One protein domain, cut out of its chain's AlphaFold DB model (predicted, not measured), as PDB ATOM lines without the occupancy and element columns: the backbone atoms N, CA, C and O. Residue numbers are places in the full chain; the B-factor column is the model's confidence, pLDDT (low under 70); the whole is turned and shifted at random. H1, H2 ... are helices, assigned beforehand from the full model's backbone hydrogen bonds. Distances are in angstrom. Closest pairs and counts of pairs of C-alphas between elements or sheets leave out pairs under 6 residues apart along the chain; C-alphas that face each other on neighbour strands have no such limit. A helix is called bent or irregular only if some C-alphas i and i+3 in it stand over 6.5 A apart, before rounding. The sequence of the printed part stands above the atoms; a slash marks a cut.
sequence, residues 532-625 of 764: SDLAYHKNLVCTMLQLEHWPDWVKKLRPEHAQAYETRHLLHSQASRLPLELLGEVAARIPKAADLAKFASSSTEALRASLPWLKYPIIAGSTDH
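What this domain is: This is residues 532 to 625 of the 764 residues of an uncharacterized protein of Neolentinus lepideus HHB14362 ss-1 (UniProt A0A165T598). Four helices, H1, H4, H5 and H6, make a small body, with H6 packed on by the other three, while the chain between H1 and H4 swings out in a wide loop that holds two short helices, H2 and H3, neither of them touching another helix. H5 and H6 form a helical hairpin, with H1 and H4 on different parts of it and apart from each other; residues 548 to 553, at the far end of the loop, stick out. The printed part has 94 residues with six named helices, H1 to H6 in order along the chain, and no named strand; its class is all helix. It is compact, with a radius of gyration of the C-alphas of 13.6 A and spans of 37 by 32 by 26 A.

Where its parts are: H1, residues 534 to 544, begins with C-alpha 534 at (200.310, 207.024, 336.450) and is 15.2 A long. H2, residues 552 to 555, and H3, residues 568 to 572, are short. H4, residues 580 to 589, begins with C-alpha 580 at (198.854, 220.086, 329.470) and is 14.3 A long. H5, residues 593 to 600, measures 10.4 A. H6, residues 604 to 614, measures 13.8 A and ends with C-alpha 614 at (188.887, 208.928, 333.602); it is irregular, but only just, with C-alphas 609 and 612 7.0 A apart.

How they stand to each other: H6 is the hub, touching three helices. H1 touches it at a steep tilt of 65 degrees, the same way; their closest C-alphas, of Lys 538 and Leu 607, are 7.4 A apart. H4 touches H6 at a steep tilt of 44 degrees, the same way, with the closest C-alphas, of Gly 584 and Ala 609, 4.6 A apart. H5 and H6 are a hairpin at a shallow tilt of 29 degrees, opposite ways; the closest C-alphas, of Ala 600 and Leu 607, are 3.9 A apart. H1 also touches H5, opposite ways, at a tilt of 36 degrees, only just steep; the closest C-alphas, of Val 541 and Ala 597, are 5.4 A apart. H4 and H5 are close but not clearly touching, the closest C-alphas, of Ala 587 and Leu 596, being 6.5 A apart. Every O i to N i+4 pair is within hydrogen-bond range in H1, H3, H4 and H5, and 5 of 7 are in H6; H2 is too short for such a pair.

The domain as a whole: The C-alphas of Asp 552 and Glu 581 are the two farthest apart, at 38.3 A. The printed part has no cut. The link from H2 to H3, 12 residues, is long; those from H4 to H5 and from H5 to H6 are tight. The mean pLDDT of the printed part is 70.5, with residues 546 to 576 and 617 to 625 under 70.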
ATOM      1  N   SER A 532     202.738 209.340 340.918       74.88
ATOM      2  CA  SER A 532     202.950 207.966 341.399       74.88
ATOM      3  C   SER A 532     201.912 206.967 340.862       74.88
ATOM      4  O   SER A 532     202.273 205.848 340.492       74.88
ATOM      5  N   ASP A 533     200.655 207.395 340.717       84.38
ATOM      6  CA  ASP A 533     199.543 206.575 340.211       84.38
ATOM      7  C   ASP A 533     199.471 206.446 338.679       84.38
ATOM      8  O   ASP A 533     198.535 205.835 338.158       84.38
ATOM      9  N   LEU A 534     200.403 207.029 337.917       84.06
ATOM     10  CA  LEU A 534     200.310 207.024 336.450       84.06
ATOM     11  C   LEU A 534     200.288 205.592 335.880       84.06
ATOM     12  O   LEU A 534     199.543 205.313 334.946       84.06
ATOM     13  N   ALA A 535     201.057 204.674 336.476       83.88
ATOM     14  CA  ALA A 535     201.080 203.264 336.085       83.88
ATOM     15  C   ALA A 535     199.729 202.564 336.327       83.88
ATOM     16  O   ALA A 535     199.256 201.832 335.464       83.88
ATOM     17  N   TYR A 536     199.077 202.850 337.458       85.88
ATOM     18  CA  TYR A 536     197.752 202.319 337.787       85.88
ATOM     19  C   TYR A 536     196.699 202.773 336.768       85.88
ATOM     20  O   TYR A 536     196.009 201.946 336.177       85.88
ATOM     21  N   HIS A 537     196.636 204.078 336.480       83.88
ATOM     22  CA  HIS A 537     195.690 204.610 335.496       83.88
ATOM     23  C   HIS A 537     196.008 204.150 334.064       83.88
ATOM     24  O   HIS A 537     195.091 203.971 333.266       83.88
ATOM     25  N   LYS A 538     197.283 203.912 333.731       83.12
ATOM     26  CA  LYS A 538     197.673 203.316 332.447       83.12
ATOM     27  C   LYS A 538     197.150 201.884 332.316       83.12
ATOM     28  O   LYS A 538     196.563 201.563 331.289       83.12
ATOM     29  N   ASN A 539     197.321 201.050 333.345       80.75
ATOM     30  CA  ASN A 539     196.781 199.688 333.354       80.75
ATOM     31  C   ASN A 539     195.252 199.712 333.224       80.75
ATOM     32  O   ASN A 539     194.703 199.004 332.389       80.75
ATOM     33  N   LEU A 540     194.588 200.603 333.964       79.69
ATOM     34  CA  LEU A 540     193.143 200.804 333.894       79.69
ATOM     35  C   LEU A 540     192.665 201.169 332.474       79.69
ATOM     36  O   LEU A 540     191.715 200.572 331.976       79.69
ATOM     37  N   VAL A 541     193.360 202.087 331.792       79.88
ATOM     38  CA  VAL A 541     193.107 202.439 330.381       79.88
ATOM     39  C   VAL A 541     193.321 201.243 329.443       79.88
ATOM     40  O   VAL A 541     192.539 201.055 328.512       79.88
ATOM     41  N   CYS A 542     194.330 200.401 329.683       77.88
ATOM     42  CA  CYS A 542     194.527 199.171 328.909       77.88
ATOM     43  C   CYS A 542     193.369 198.173 329.093       77.88
ATOM     44  O   CYS A 542     192.927 197.581 328.107       77.88
ATOM     45  N   THR A 543     192.852 198.019 330.319       74.62
ATOM     46  CA  THR A 543     191.680 197.174 330.606       74.62
ATOM     47  C   THR A 543     190.413 197.741 329.953       74.62
ATOM     48  O   THR A 543     189.684 196.991 329.310       74.62
ATOM     49  N   MET A 544     190.183 199.062 330.013       70.69
ATOM     50  CA  MET A 544     189.055 199.722 329.323       70.69
ATOM     51  C   MET A 544     189.036 199.464 327.817       70.69
ATOM     52  O   MET A 544     187.979 199.266 327.228       70.69
ATOM     53  N   LEU A 545     190.211 199.501 327.188       70.88
ATOM     54  CA  LEU A 545     190.383 199.261 325.757       70.88
ATOM     55  C   LEU A 545     190.311 197.768 325.387       70.88
ATOM     56  O   LEU A 545     190.594 197.423 324.240       70.88
ATOM     57  N   GLN A 546     189.990 196.890 326.349       68.38
ATOM     58  CA  GLN A 546     189.957 195.431 326.211       68.38
ATOM     59  C   GLN A 546     191.227 194.863 325.551       68.38
ATOM     60  O   GLN A 546     191.186 193.847 324.855       68.38
ATOM     61  N   LEU A 547     192.391 195.495 325.780       54.41
ATOM     62  CA  LEU A 547     193.646 195.098 325.122       54.41
ATOM     63  C   LEU A 547     194.076 193.667 325.498       54.41
ATOM     64  O   LEU A 547     194.808 193.022 324.754       54.41
ATOM     65  N   GLU A 548     193.569 193.142 326.615       47.25
ATOM     66  CA  GLU A 548     193.772 191.759 327.061       47.25
ATOM     67  C   GLU A 548     193.067 190.702 326.187       47.25
ATOM     68  O   GLU A 548     193.465 189.533 326.203       47.25
ATOM     69  N   HIS A 549     192.073 191.097 325.385       47.75
ATOM     70  CA  HIS A 549     191.388 190.229 324.419       47.75
ATOM     71  C   HIS A 549     191.891 190.395 322.980       47.75
ATOM     72  O   HIS A 549     191.317 189.799 322.068       47.75
ATOM     73  N   TRP A 550     192.985 191.134 322.742       47.97
ATOM     74  CA  TRP A 550     193.638 191.049 321.433       47.97
ATOM     75  C   TRP A 550     194.051 189.582 321.175       47.97
ATOM     76  O   TRP A 550     194.562 188.929 322.094       47.97
ATOM     77  N   PRO A 551     193.830 189.047 319.957       46.56
ATOM     78  CA  PRO A 551     194.121 187.650 319.637       46.56
ATOM     79  C   PRO A 551     195.565 187.239 319.955       46.56
ATOM     80  O   PRO A 551     196.471 188.069 319.965       46.56
ATOM     81  N   ASP A 552     195.828 185.943 320.126       48.88
ATOM     82  CA  ASP A 552     197.148 185.459 320.565       48.88
ATOM     83  C   ASP A 552     198.322 185.854 319.655       48.88
ATOM     84  O   ASP A 552     199.456 185.929 320.126       48.88
ATOM     85  N   TRP A 553     198.090 186.145 318.367       48.06
ATOM     86  CA  TRP A 553     199.133 186.683 317.477       48.06
ATOM     87  C   TRP A 553     199.656 188.057 317.928       48.06
ATOM     88  O   TRP A 553     200.798 188.406 317.644       48.06
ATOM     89  N   VAL A 554     198.858 188.784 318.704       46.84
ATOM     90  CA  VAL A 554     199.180 190.070 319.325       46.84
ATOM     91  C   VAL A 554     199.856 189.860 320.671       46.84
ATOM     92  O   VAL A 554     200.867 190.489 320.945       46.84
ATOM     93  N   LYS A 555     199.370 188.930 321.500       46.94
ATOM     94  CA  LYS A 555     200.045 188.569 322.765       46.94
ATOM     95  C   LYS A 555     201.453 188.007 322.516       46.94
ATOM     96  O   LYS A 555     202.349 188.174 323.338       46.94
ATOM     97  N   LYS A 556     201.668 187.395 321.342       47.25
ATOM     98  CA  LYS A 556     202.981 186.970 320.825       47.25
ATOM     99  C   LYS A 556     203.886 188.139 320.399       47.25
ATOM    100  O   LYS A 556     205.104 187.953 320.353       47.25
ATOM    101  N   LEU A 557     203.355 189.348 320.183       44.31
ATOM    102  CA  LEU A 557     204.143 190.587 320.191       44.31
ATOM    103  C   LEU A 557     204.482 190.928 321.649       44.31
ATOM    104  O   LEU A 557     203.824 191.735 322.302       44.31
ATOM    105  N   ARG A 558     205.527 190.262 322.157       41.78
ATOM    106  CA  ARG A 558     206.115 190.464 323.492       41.78
ATOM    107  C   ARG A 558     206.322 191.956 323.823       41.78
ATOM    108  O   ARG A 558     206.439 192.762 322.901       41.78
ATOM    109  N   PRO A 559     206.530 192.333 325.103       46.34
ATOM    110  CA  PRO A 559     206.902 193.703 325.492       46.34
ATOM    111  C   PRO A 559     208.065 194.308 324.680       46.34
ATOM    112  O   PRO A 559     208.084 195.508 324.430       46.34
ATOM    113  N   GLU A 560     208.975 193.455 324.206       42.41
ATOM    114  CA  GLU A 560     210.098 193.753 323.303       42.41
ATOM    115  C   GLU A 560     209.651 194.371 321.958       42.41
ATOM    116  O   GLU A 560     210.323 195.243 321.416       42.41
ATOM    117  N   HIS A 561     208.478 193.978 321.450       41.44
ATOM    118  CA  HIS A 561     207.843 194.501 320.233       41.44
ATOM    119  C   HIS A 561     206.591 195.345 320.516       41.44
ATOM    120  O   HIS A 561     205.987 195.880 319.588       41.44
ATOM    121  N   ALA A 562     206.226 195.570 321.783       45.12
ATOM    122  CA  ALA A 562     205.155 196.499 322.152       45.12
ATOM    123  C   ALA A 562     205.498 197.975 321.841       45.12
ATOM    124  O   ALA A 562     204.641 198.848 321.993       45.12
ATOM    125  N   GLN A 563     206.723 198.262 321.384       44.34
ATOM    126  CA  GLN A 563     207.100 199.524 320.736       44.34
ATOM    127  C   GLN A 563     206.558 199.653 319.293       44.34
ATOM    128  O   GLN A 563     206.349 200.774 318.843       44.34
ATOM    129  N   ALA A 564     206.275 198.544 318.598       41.47
ATOM    130  CA  ALA A 564     206.166 198.479 317.135       41.47
ATOM    131  C   ALA A 564     204.740 198.548 316.539       41.47
ATOM    132  O   ALA A 564     204.565 198.301 315.350       41.47
ATOM    133  N   TYR A 565     203.712 198.932 317.309       42.84
ATOM    134  CA  TYR A 565     202.468 199.443 316.703       42.84
ATOM    135  C   TYR A 565     202.618 200.949 316.432       42.84
ATOM    136  O   TYR A 565     202.244 201.816 317.228       42.84
ATOM    137  N   GLU A 566     203.237 201.242 315.287       42.62
ATOM    138  CA  GLU A 566     203.734 202.563 314.872       42.62
ATOM    139  C   GLU A 566     202.662 203.587 314.454       42.62
ATOM    140  O   GLU A 566     203.005 204.716 314.100       42.62
ATOM    141  N   THR A 567     201.364 203.310 314.639       44.31
ATOM    142  CA  THR A 567     200.348 204.386 314.703       44.31
ATOM    143  C   THR A 567     200.661 205.413 315.802       44.31
ATOM    144  O   THR A 567     200.152 206.533 315.776       44.31
ATOM    145  N   ARG A 568     201.569 205.081 316.730       47.00
ATOM    146  CA  ARG A 568     202.145 205.992 317.725       47.00
ATOM    147  C   ARG A 568     202.944 207.178 317.165       47.00
ATOM    148  O   ARG A 568     202.940 208.218 317.818       47.00
ATOM    149  N   HIS A 569     203.630 207.090 316.020       45.84
ATOM    150  CA  HIS A 569     204.691 208.071 315.705       45.84
ATOM    151  C   HIS A 569     204.219 209.517 315.443       45.84
ATOM    152  O   HIS A 569     204.936 210.465 315.784       45.84
ATOM    153  N   LEU A 570     203.009 209.713 314.909       46.97
ATOM    154  CA  LEU A 570     202.463 211.054 314.653       46.97
ATOM    155  C   LEU A 570     201.988 211.757 315.935       46.97
ATOM    156  O   LEU A 570     202.255 212.944 316.112       46.97
ATOM    157  N   LEU A 571     201.348 211.034 316.862       49.22
ATOM    158  CA  LEU A 571     200.854 211.626 318.111       49.22
ATOM    159  C   LEU A 571     201.912 211.670 319.218       49.22
ATOM    160  O   LEU A 571     201.995 212.688 319.897       49.22
ATOM    161  N   HIS A 572     202.790 210.670 319.374       52.38
ATOM    162  CA  HIS A 572     203.808 210.715 320.440       52.38
ATOM    163  C   HIS A 572     204.776 211.902 320.295       52.38
ATOM    164  O   HIS A 572     205.276 212.406 321.301       52.38
ATOM    165  N   SER A 573     205.030 212.360 319.062       57.59
ATOM    166  CA  SER A 573     205.939 213.475 318.764       57.59
ATOM    167  C   SER A 573     205.281 214.862 318.808       57.59
ATOM    168  O   SER A 573     206.002 215.854 318.930       57.59
ATOM    169  N   GLN A 574     203.944 214.946 318.729       60.09
ATOM    170  CA  GLN A 574     203.193 216.211 318.770       60.09
ATOM    171  C   GLN A 574     202.393 216.407 320.064       60.09
ATOM    172  O   GLN A 574     202.429 217.497 320.625       60.09
ATOM    173  N   ALA A 575     201.734 215.374 320.597       60.22
ATOM    174  CA  ALA A 575     200.995 215.466 321.859       60.22
ATOM    175  C   ALA A 575     201.924 215.779 323.044       60.22
ATOM    176  O   ALA A 575     201.558 216.551 323.917       60.22
ATOM    177  N   SER A 576     203.166 215.282 323.026       65.69
ATOM    178  CA  SER A 576     204.212 215.642 324.000       65.69
ATOM    179  C   SER A 576     204.722 217.090 323.882       65.69
ATOM    180  O   SER A 576     205.453 217.548 324.757       65.69
ATOM    181  N   ARG A 577     204.359 217.815 322.812       79.88
ATOM    182  CA  ARG A 577     204.693 219.237 322.598       79.88
ATOM    183  C   ARG A 577     203.540 220.183 322.930       79.88
ATOM    184  O   ARG A 577     203.765 221.389 322.998       79.88
ATOM    185  N   LEU A 578     202.321 219.670 323.093       89.06
ATOM    186  CA  LEU A 578     201.179 220.478 323.503       89.06
ATOM    187  C   LEU A 578     201.229 220.702 325.024       89.06
ATOM    188  O   LEU A 578     201.441 219.740 325.765       89.06
ATOM    189  N   PRO A 579     201.012 221.939 325.509       92.81
ATOM    190  CA  PRO A 579     200.801 222.206 326.927       92.81
ATOM    191  C   PRO A 579     199.671 221.344 327.507       92.81
ATOM    192  O   PRO A 579     198.702 221.010 326.811       92.81
ATOM    193  N   LEU A 580     199.787 220.991 328.789       90.88
ATOM    194  CA  LEU A 580     198.854 220.086 329.470       90.88
ATOM    195  C   LEU A 580     197.420 220.640 329.472       90.88
ATOM    196  O   LEU A 580     196.460 219.875 329.442       90.88
ATOM    197  N   GLU A 581     197.288 221.962 329.443       94.69
ATOM    198  CA  GLU A 581     196.043 222.717 329.364       94.69
ATOM    199  C   GLU A 581     195.312 222.438 328.041       94.69
ATOM    200  O   GLU A 581     194.129 222.108 328.046       94.69
ATOM    201  N   LEU A 582     196.024 222.473 326.904       94.19
ATOM    202  CA  LEU A 582     195.441 222.167 325.590       94.19
ATOM    203  C   LEU A 582     195.085 220.683 325.458       94.19
ATOM    204  O   LEU A 582     194.058 220.342 324.874       94.19
ATOM    205  N   LEU A 583     195.899 219.790 326.027       93.75
ATOM    206  CA  LEU A 583     195.554 218.368 326.111       93.75
ATOM    207  C   LEU A 583     194.331 218.140 327.014       93.75
ATOM    208  O   LEU A 583     193.540 217.241 326.738       93.75
ATOM    209  N   GLY A 584     194.161 218.951 328.062       93.38
ATOM    210  CA  GLY A 584     192.995 218.950 328.947       93.38
ATOM    211  C   GLY A 584     191.717 219.370 328.225       93.38
ATOM    212  O   GLY A 584     190.706 218.681 328.342       93.38
ATOM    213  N   GLU A 585     191.784 220.426 327.412       93.38
ATOM    214  CA  GLU A 585     190.698 220.862 326.519       93.38
ATOM    215  C   GLU A 585     190.322 219.786 325.489       93.38
ATOM    216  O   GLU A 585     189.139 219.524 325.261       93.38
ATOM    217  N   VAL A 586     191.310 219.106 324.894       93.25
ATOM    218  CA  VAL A 586     191.056 217.962 324.000       93.25
ATOM    219  C   VAL A 586     190.395 216.813 324.770       93.25
ATOM    220  O   VAL A 586     189.362 216.305 324.337       93.25
ATOM    221  N   ALA A 587     190.919 216.443 325.943       91.31
ATOM    222  CA  ALA A 587     190.346 215.398 326.793       91.31
ATOM    223  C   ALA A 587     188.919 215.722 327.269       91.31
ATOM    224  O   ALA A 587     188.109 214.809 327.433       91.31
ATOM    225  N   ALA A 588     188.592 216.998 327.477       89.00
ATOM    226  CA  ALA A 588     187.243 217.440 327.810       89.00
ATOM    227  C   ALA A 588     186.267 217.158 326.659       89.00
ATOM    228  O   ALA A 588     185.193 216.609 326.894       89.00
ATOM    229  N   ARG A 589     186.679 217.454 325.417       88.69
ATOM    230  CA  ARG A 589     185.832 217.414 324.210       88.69
ATOM    231  C   ARG A 589     185.689 216.048 323.542       88.69
ATOM    232  O   ARG A 589     184.825 215.911 322.685       88.69
ATOM    233  N   ILE A 590     186.509 215.048 323.874       86.50
ATOM    234  CA  ILE A 590     186.338 213.688 323.331       86.50
ATOM    235  C   ILE A 590     185.064 213.076 323.934       86.50
ATOM    236  O   ILE A 590     185.065 212.795 325.128       86.50
ATOM    237  N   PRO A 591     183.987 212.812 323.170       80.19
ATOM    238  CA  PRO A 591     182.722 212.391 323.763       80.19
ATOM    239  C   PRO A 591     182.690 210.897 324.083       80.19
ATOM    240  O   PRO A 591     181.877 210.493 324.900       80.19
ATOM    241  N   LYS A 592     183.543 210.061 323.473       80.00
ATOM    242  CA  LYS A 592     183.496 208.599 323.633       80.00
ATOM    243  C   LYS A 592     184.469 208.111 324.700       80.00
ATOM    244  O   LYS A 592     185.625 208.529 324.731       80.00
ATOM    245  N   ALA A 593     184.043 207.168 325.538       78.69
ATOM    246  CA  ALA A 593     184.896 206.616 326.588       78.69
ATOM    247  C   ALA A 593     186.088 205.828 326.019       78.69
ATOM    248  O   ALA A 593     187.222 205.997 326.469       78.69
ATOM    249  N   ALA A 594     185.840 205.027 324.978       80.31
ATOM    250  CA  ALA A 594     186.880 204.304 324.256       80.31
ATOM    251  C   ALA A 594     187.886 205.258 323.588       80.31
ATOM    252  O   ALA A 594     189.087 205.014 323.649       80.31
ATOM    253  N   ASP A 595     187.434 206.370 322.999       84.81
ATOM    254  CA  ASP A 595     188.339 207.331 322.355       84.81
ATOM    255  C   ASP A 595     189.124 208.167 323.368       84.81
ATOM    256  O   ASP A 595     190.296 208.458 323.130       84.81
ATOM    257  N   LEU A 596     188.543 208.473 324.536       85.69
ATOM    258  CA  LEU A 596     189.295 209.053 325.649       85.69
ATOM    259  C   LEU A 596     190.392 208.092 326.107       85.69
ATOM    260  O   LEU A 596     191.522 208.518 326.320       85.69
ATOM    261  N   ALA A 597     190.083 206.802 326.242       84.94
ATOM    262  CA  ALA A 597     191.068 205.798 326.618       84.94
ATOM    263  C   ALA A 597     192.168 205.652 325.543       84.94
ATOM    264  O   ALA A 597     193.351 205.616 325.886       84.94
ATOM    265  N   LYS A 598     191.825 205.693 324.243       85.94
ATOM    266  CA  LYS A 598     192.811 205.760 323.142       85.94
ATOM    267  C   LYS A 598     193.696 207.006 323.262       85.94
ATOM    268  O   LYS A 598     194.919 206.877 323.225       85.94
ATOM    269  N   PHE A 599     193.112 208.188 323.462       88.56
ATOM    270  CA  PHE A 599     193.853 209.440 323.639       88.56
ATOM    271  C   PHE A 599     194.770 209.387 324.870       88.56
ATOM    272  O   PHE A 599     195.965 209.655 324.757       88.56
ATOM    273  N   ALA A 600     194.262 208.927 326.012       88.75
ATOM    274  CA  ALA A 600     195.033 208.704 327.229       88.75
ATOM    275  C   ALA A 600     196.187 207.702 327.024       88.75
ATOM    276  O   ALA A 600     197.259 207.871 327.594       88.75
ATOM    277  N   SER A 601     196.014 206.689 326.170       85.94
ATOM    278  CA  SER A 601     197.075 205.730 325.825       85.94
ATOM    279  C   SER A 601     198.171 206.295 324.900       85.94
ATOM    280  O   SER A 601     199.203 205.643 324.722       85.94
ATOM    281  N   SER A 602     197.969 207.485 324.314       86.50
ATOM    282  CA  SER A 602     198.858 208.057 323.288       86.50
ATOM    283  C   SER A 602     200.115 208.748 323.833       86.50
ATOM    284  O   SER A 602     201.139 208.753 323.152       86.50
ATOM    285  N   SER A 603     200.075 209.303 325.051       88.06
ATOM    286  CA  SER A 603     201.255 209.822 325.756       88.06
ATOM    287  C   SER A 603     201.022 209.931 327.268       88.06
ATOM    288  O   SER A 603     199.891 209.867 327.750       88.06
ATOM    289  N   THR A 604     202.096 210.134 328.035       88.06
ATOM    290  CA  THR A 604     202.024 210.404 329.483       88.06
ATOM    291  C   THR A 604     201.256 211.694 329.785       88.06
ATOM    292  O   THR A 604     200.514 211.770 330.764       88.06
ATOM    293  N   GLU A 605     201.420 212.707 328.944       90.31
ATOM    294  CA  GLU A 605     200.787 214.019 329.059       90.31
ATOM    295  C   GLU A 605     199.294 213.916 328.728       90.31
ATOM    296  O   GLU A 605     198.466 214.416 329.487       90.31
ATOM    297  N   ALA A 606     198.937 213.177 327.671       90.56
ATOM    298  CA  ALA A 606     197.551 212.890 327.319       90.56
ATOM    299  C   ALA A 606     196.853 212.034 328.392       90.56
ATOM    300  O   ALA A 606     195.703 212.312 328.738       90.56
ATOM    301  N   LEU A 607     197.547 211.057 328.992       90.12
ATOM    302  CA  LEU A 607     197.046 210.315 330.154       90.12
ATOM    303  C   LEU A 607     196.763 211.263 331.324       90.12
ATOM    304  O   LEU A 607     195.644 211.264 331.831       90.12
ATOM    305  N   ARG A 608     197.734 212.107 331.710       90.06
ATOM    306  CA  ARG A 608     197.590 213.115 332.782       90.06
ATOM    307  C   ARG A 608     196.409 214.057 332.536       90.06
ATOM    308  O   ARG A 608     195.604 214.242 333.444       90.06
ATOM    309  N   ALA A 609     196.277 214.585 331.320       91.81
ATOM    310  CA  ALA A 609     195.158 215.430 330.899       91.81
ATOM    311  C   ALA A 609     193.804 214.698 330.914       91.81
ATOM    312  O   ALA A 609     192.766 215.307 331.167       91.81
ATOM    313  N   SER A 610     193.812 213.383 330.690       90.25
ATOM    314  CA  SER A 610     192.616 212.537 330.732       90.25
ATOM    315  C   SER A 610     192.222 212.113 332.148       90.25
ATOM    316  O   SER A 610     191.049 211.821 332.369       90.25
ATOM    317  N   LEU A 611     193.142 212.098 333.126       88.00
ATOM    318  CA  LEU A 611     192.863 211.624 334.493       88.00
ATOM    319  C   LEU A 611     191.676 212.307 335.196       88.00
ATOM    320  O   LEU A 611     190.934 211.589 335.864       88.00
ATOM    321  N   PRO A 612     191.435 213.631 335.094       86.19
ATOM    322  CA  PRO A 612     190.255 214.258 335.702       86.19
ATOM    323  C   PRO A 612     188.933 213.644 335.220       86.19
ATOM    324  O   PRO A 612     187.967 213.590 335.988       86.19
ATOM    325  N   TRP A 613     188.931 213.150 333.977       83.50
ATOM    326  CA  TRP A 613     187.780 212.613 333.261       83.50
ATOM    327  C   TRP A 613     187.672 211.083 333.317       83.50
ATOM    328  O   TRP A 613     186.576 210.556 333.454       83.50
ATOM    329  N   LEU A 614     188.802 210.368 333.297       79.75
ATOM    330  CA  LEU A 614     188.887 208.928 333.602       79.75
ATOM    331  C   LEU A 614     188.576 208.618 335.080       79.75
ATOM    332  O   LEU A 614     188.526 207.459 335.470       79.75
ATOM    333  N   LYS A 615     188.397 209.663 335.901       76.25
ATOM    334  CA  LYS A 615     187.922 209.614 337.289       76.25
ATOM    335  C   LYS A 615     186.393 209.622 337.436       76.25
ATOM    336  O   LYS A 615     185.919 209.791 338.556       76.25
ATOM    337  N   TYR A 616     185.635 209.563 336.343       73.31
ATOM    338  CA  TYR A 616     184.178 209.406 336.383       73.31
ATOM    339  C   TYR A 616     183.795 207.977 335.988       73.31
ATOM    340  O   TYR A 616     184.450 207.423 335.103       73.31
ATOM    341  N   PRO A 617     182.722 207.413 336.567       68.69
ATOM    342  CA  PRO A 617     182.203 206.113 336.168       68.69
ATOM    343  C   PRO A 617     181.911 206.042 334.663       68.69
ATOM    344  O   PRO A 617     181.213 206.884 334.103       68.69
ATOM    345  N   ILE A 618     182.438 205.008 334.011       69.31
ATOM    346  CA  ILE A 618     182.204 204.695 332.597       69.31
ATOM    347  C   ILE A 618     181.559 203.323 332.536       69.31
ATOM    348  O   ILE A 618     182.183 202.362 332.977       69.31
ATOM    349  N   ILE A 619     180.357 203.230 331.971       64.56
ATOM    350  CA  ILE A 619     179.690 201.948 331.731       64.56
ATOM    351  C   ILE A 619     180.265 201.329 330.460       64.56
ATOM    352  O   ILE A 619     180.270 201.955 329.399       64.56
ATOM    353  N   ALA A 620     180.770 200.106 330.573       54.12
ATOM    354  CA  ALA A 620     181.299 199.356 329.444       54.12
ATOM    355  C   ALA A 620     180.238 198.425 328.837       54.12
ATOM    356  O   ALA A 620     179.594 197.674 329.565       54.12
ATOM    357  N   GLY A 621     180.130 198.411 327.501       53.59
ATOM    358  CA  GLY A 621     179.524 197.287 326.775       53.59
ATOM    359  C   GLY A 621     178.896 197.582 325.405       53.59
ATOM    360  O   GLY A 621     178.709 196.635 324.656       53.59
ATOM    361  N   SER A 622     178.612 198.839 325.044       47.31
ATOM    362  CA  SER A 622     178.288 199.240 323.651       47.31
ATOM    363  C   SER A 622     178.229 200.757 323.433       47.31
ATOM    364  O   SER A 622     178.422 201.228 322.315       47.31
ATOM    365  N   THR A 623     177.967 201.543 324.482       48.19
ATOM    366  CA  THR A 623     177.672 202.972 324.332       48.19
ATOM    367  C   THR A 623     178.874 203.785 323.860       48.19
ATOM    368  O   THR A 623     179.873 203.954 324.562       48.19
ATOM    369  N   ASP A 624     178.693 204.402 322.699       54.34
ATOM    370  CA  ASP A 624     179.601 205.330 322.024       54.34
ATOM    371  C   ASP A 624     179.819 206.667 322.776       54.34
ATOM    372  O   ASP A 624     180.392 207.608 322.230       54.34
ATOM    373  N   HIS A 625     179.378 206.783 324.032       56.00
ATOM    374  CA  HIS A 625     179.277 208.040 324.773       56.00
ATOM    375  C   HIS A 625     179.805 207.907 326.207       56.00
ATOM    376  O   HIS A 625     179.538 206.935 326.912       56.00
TER     377      HIS A 625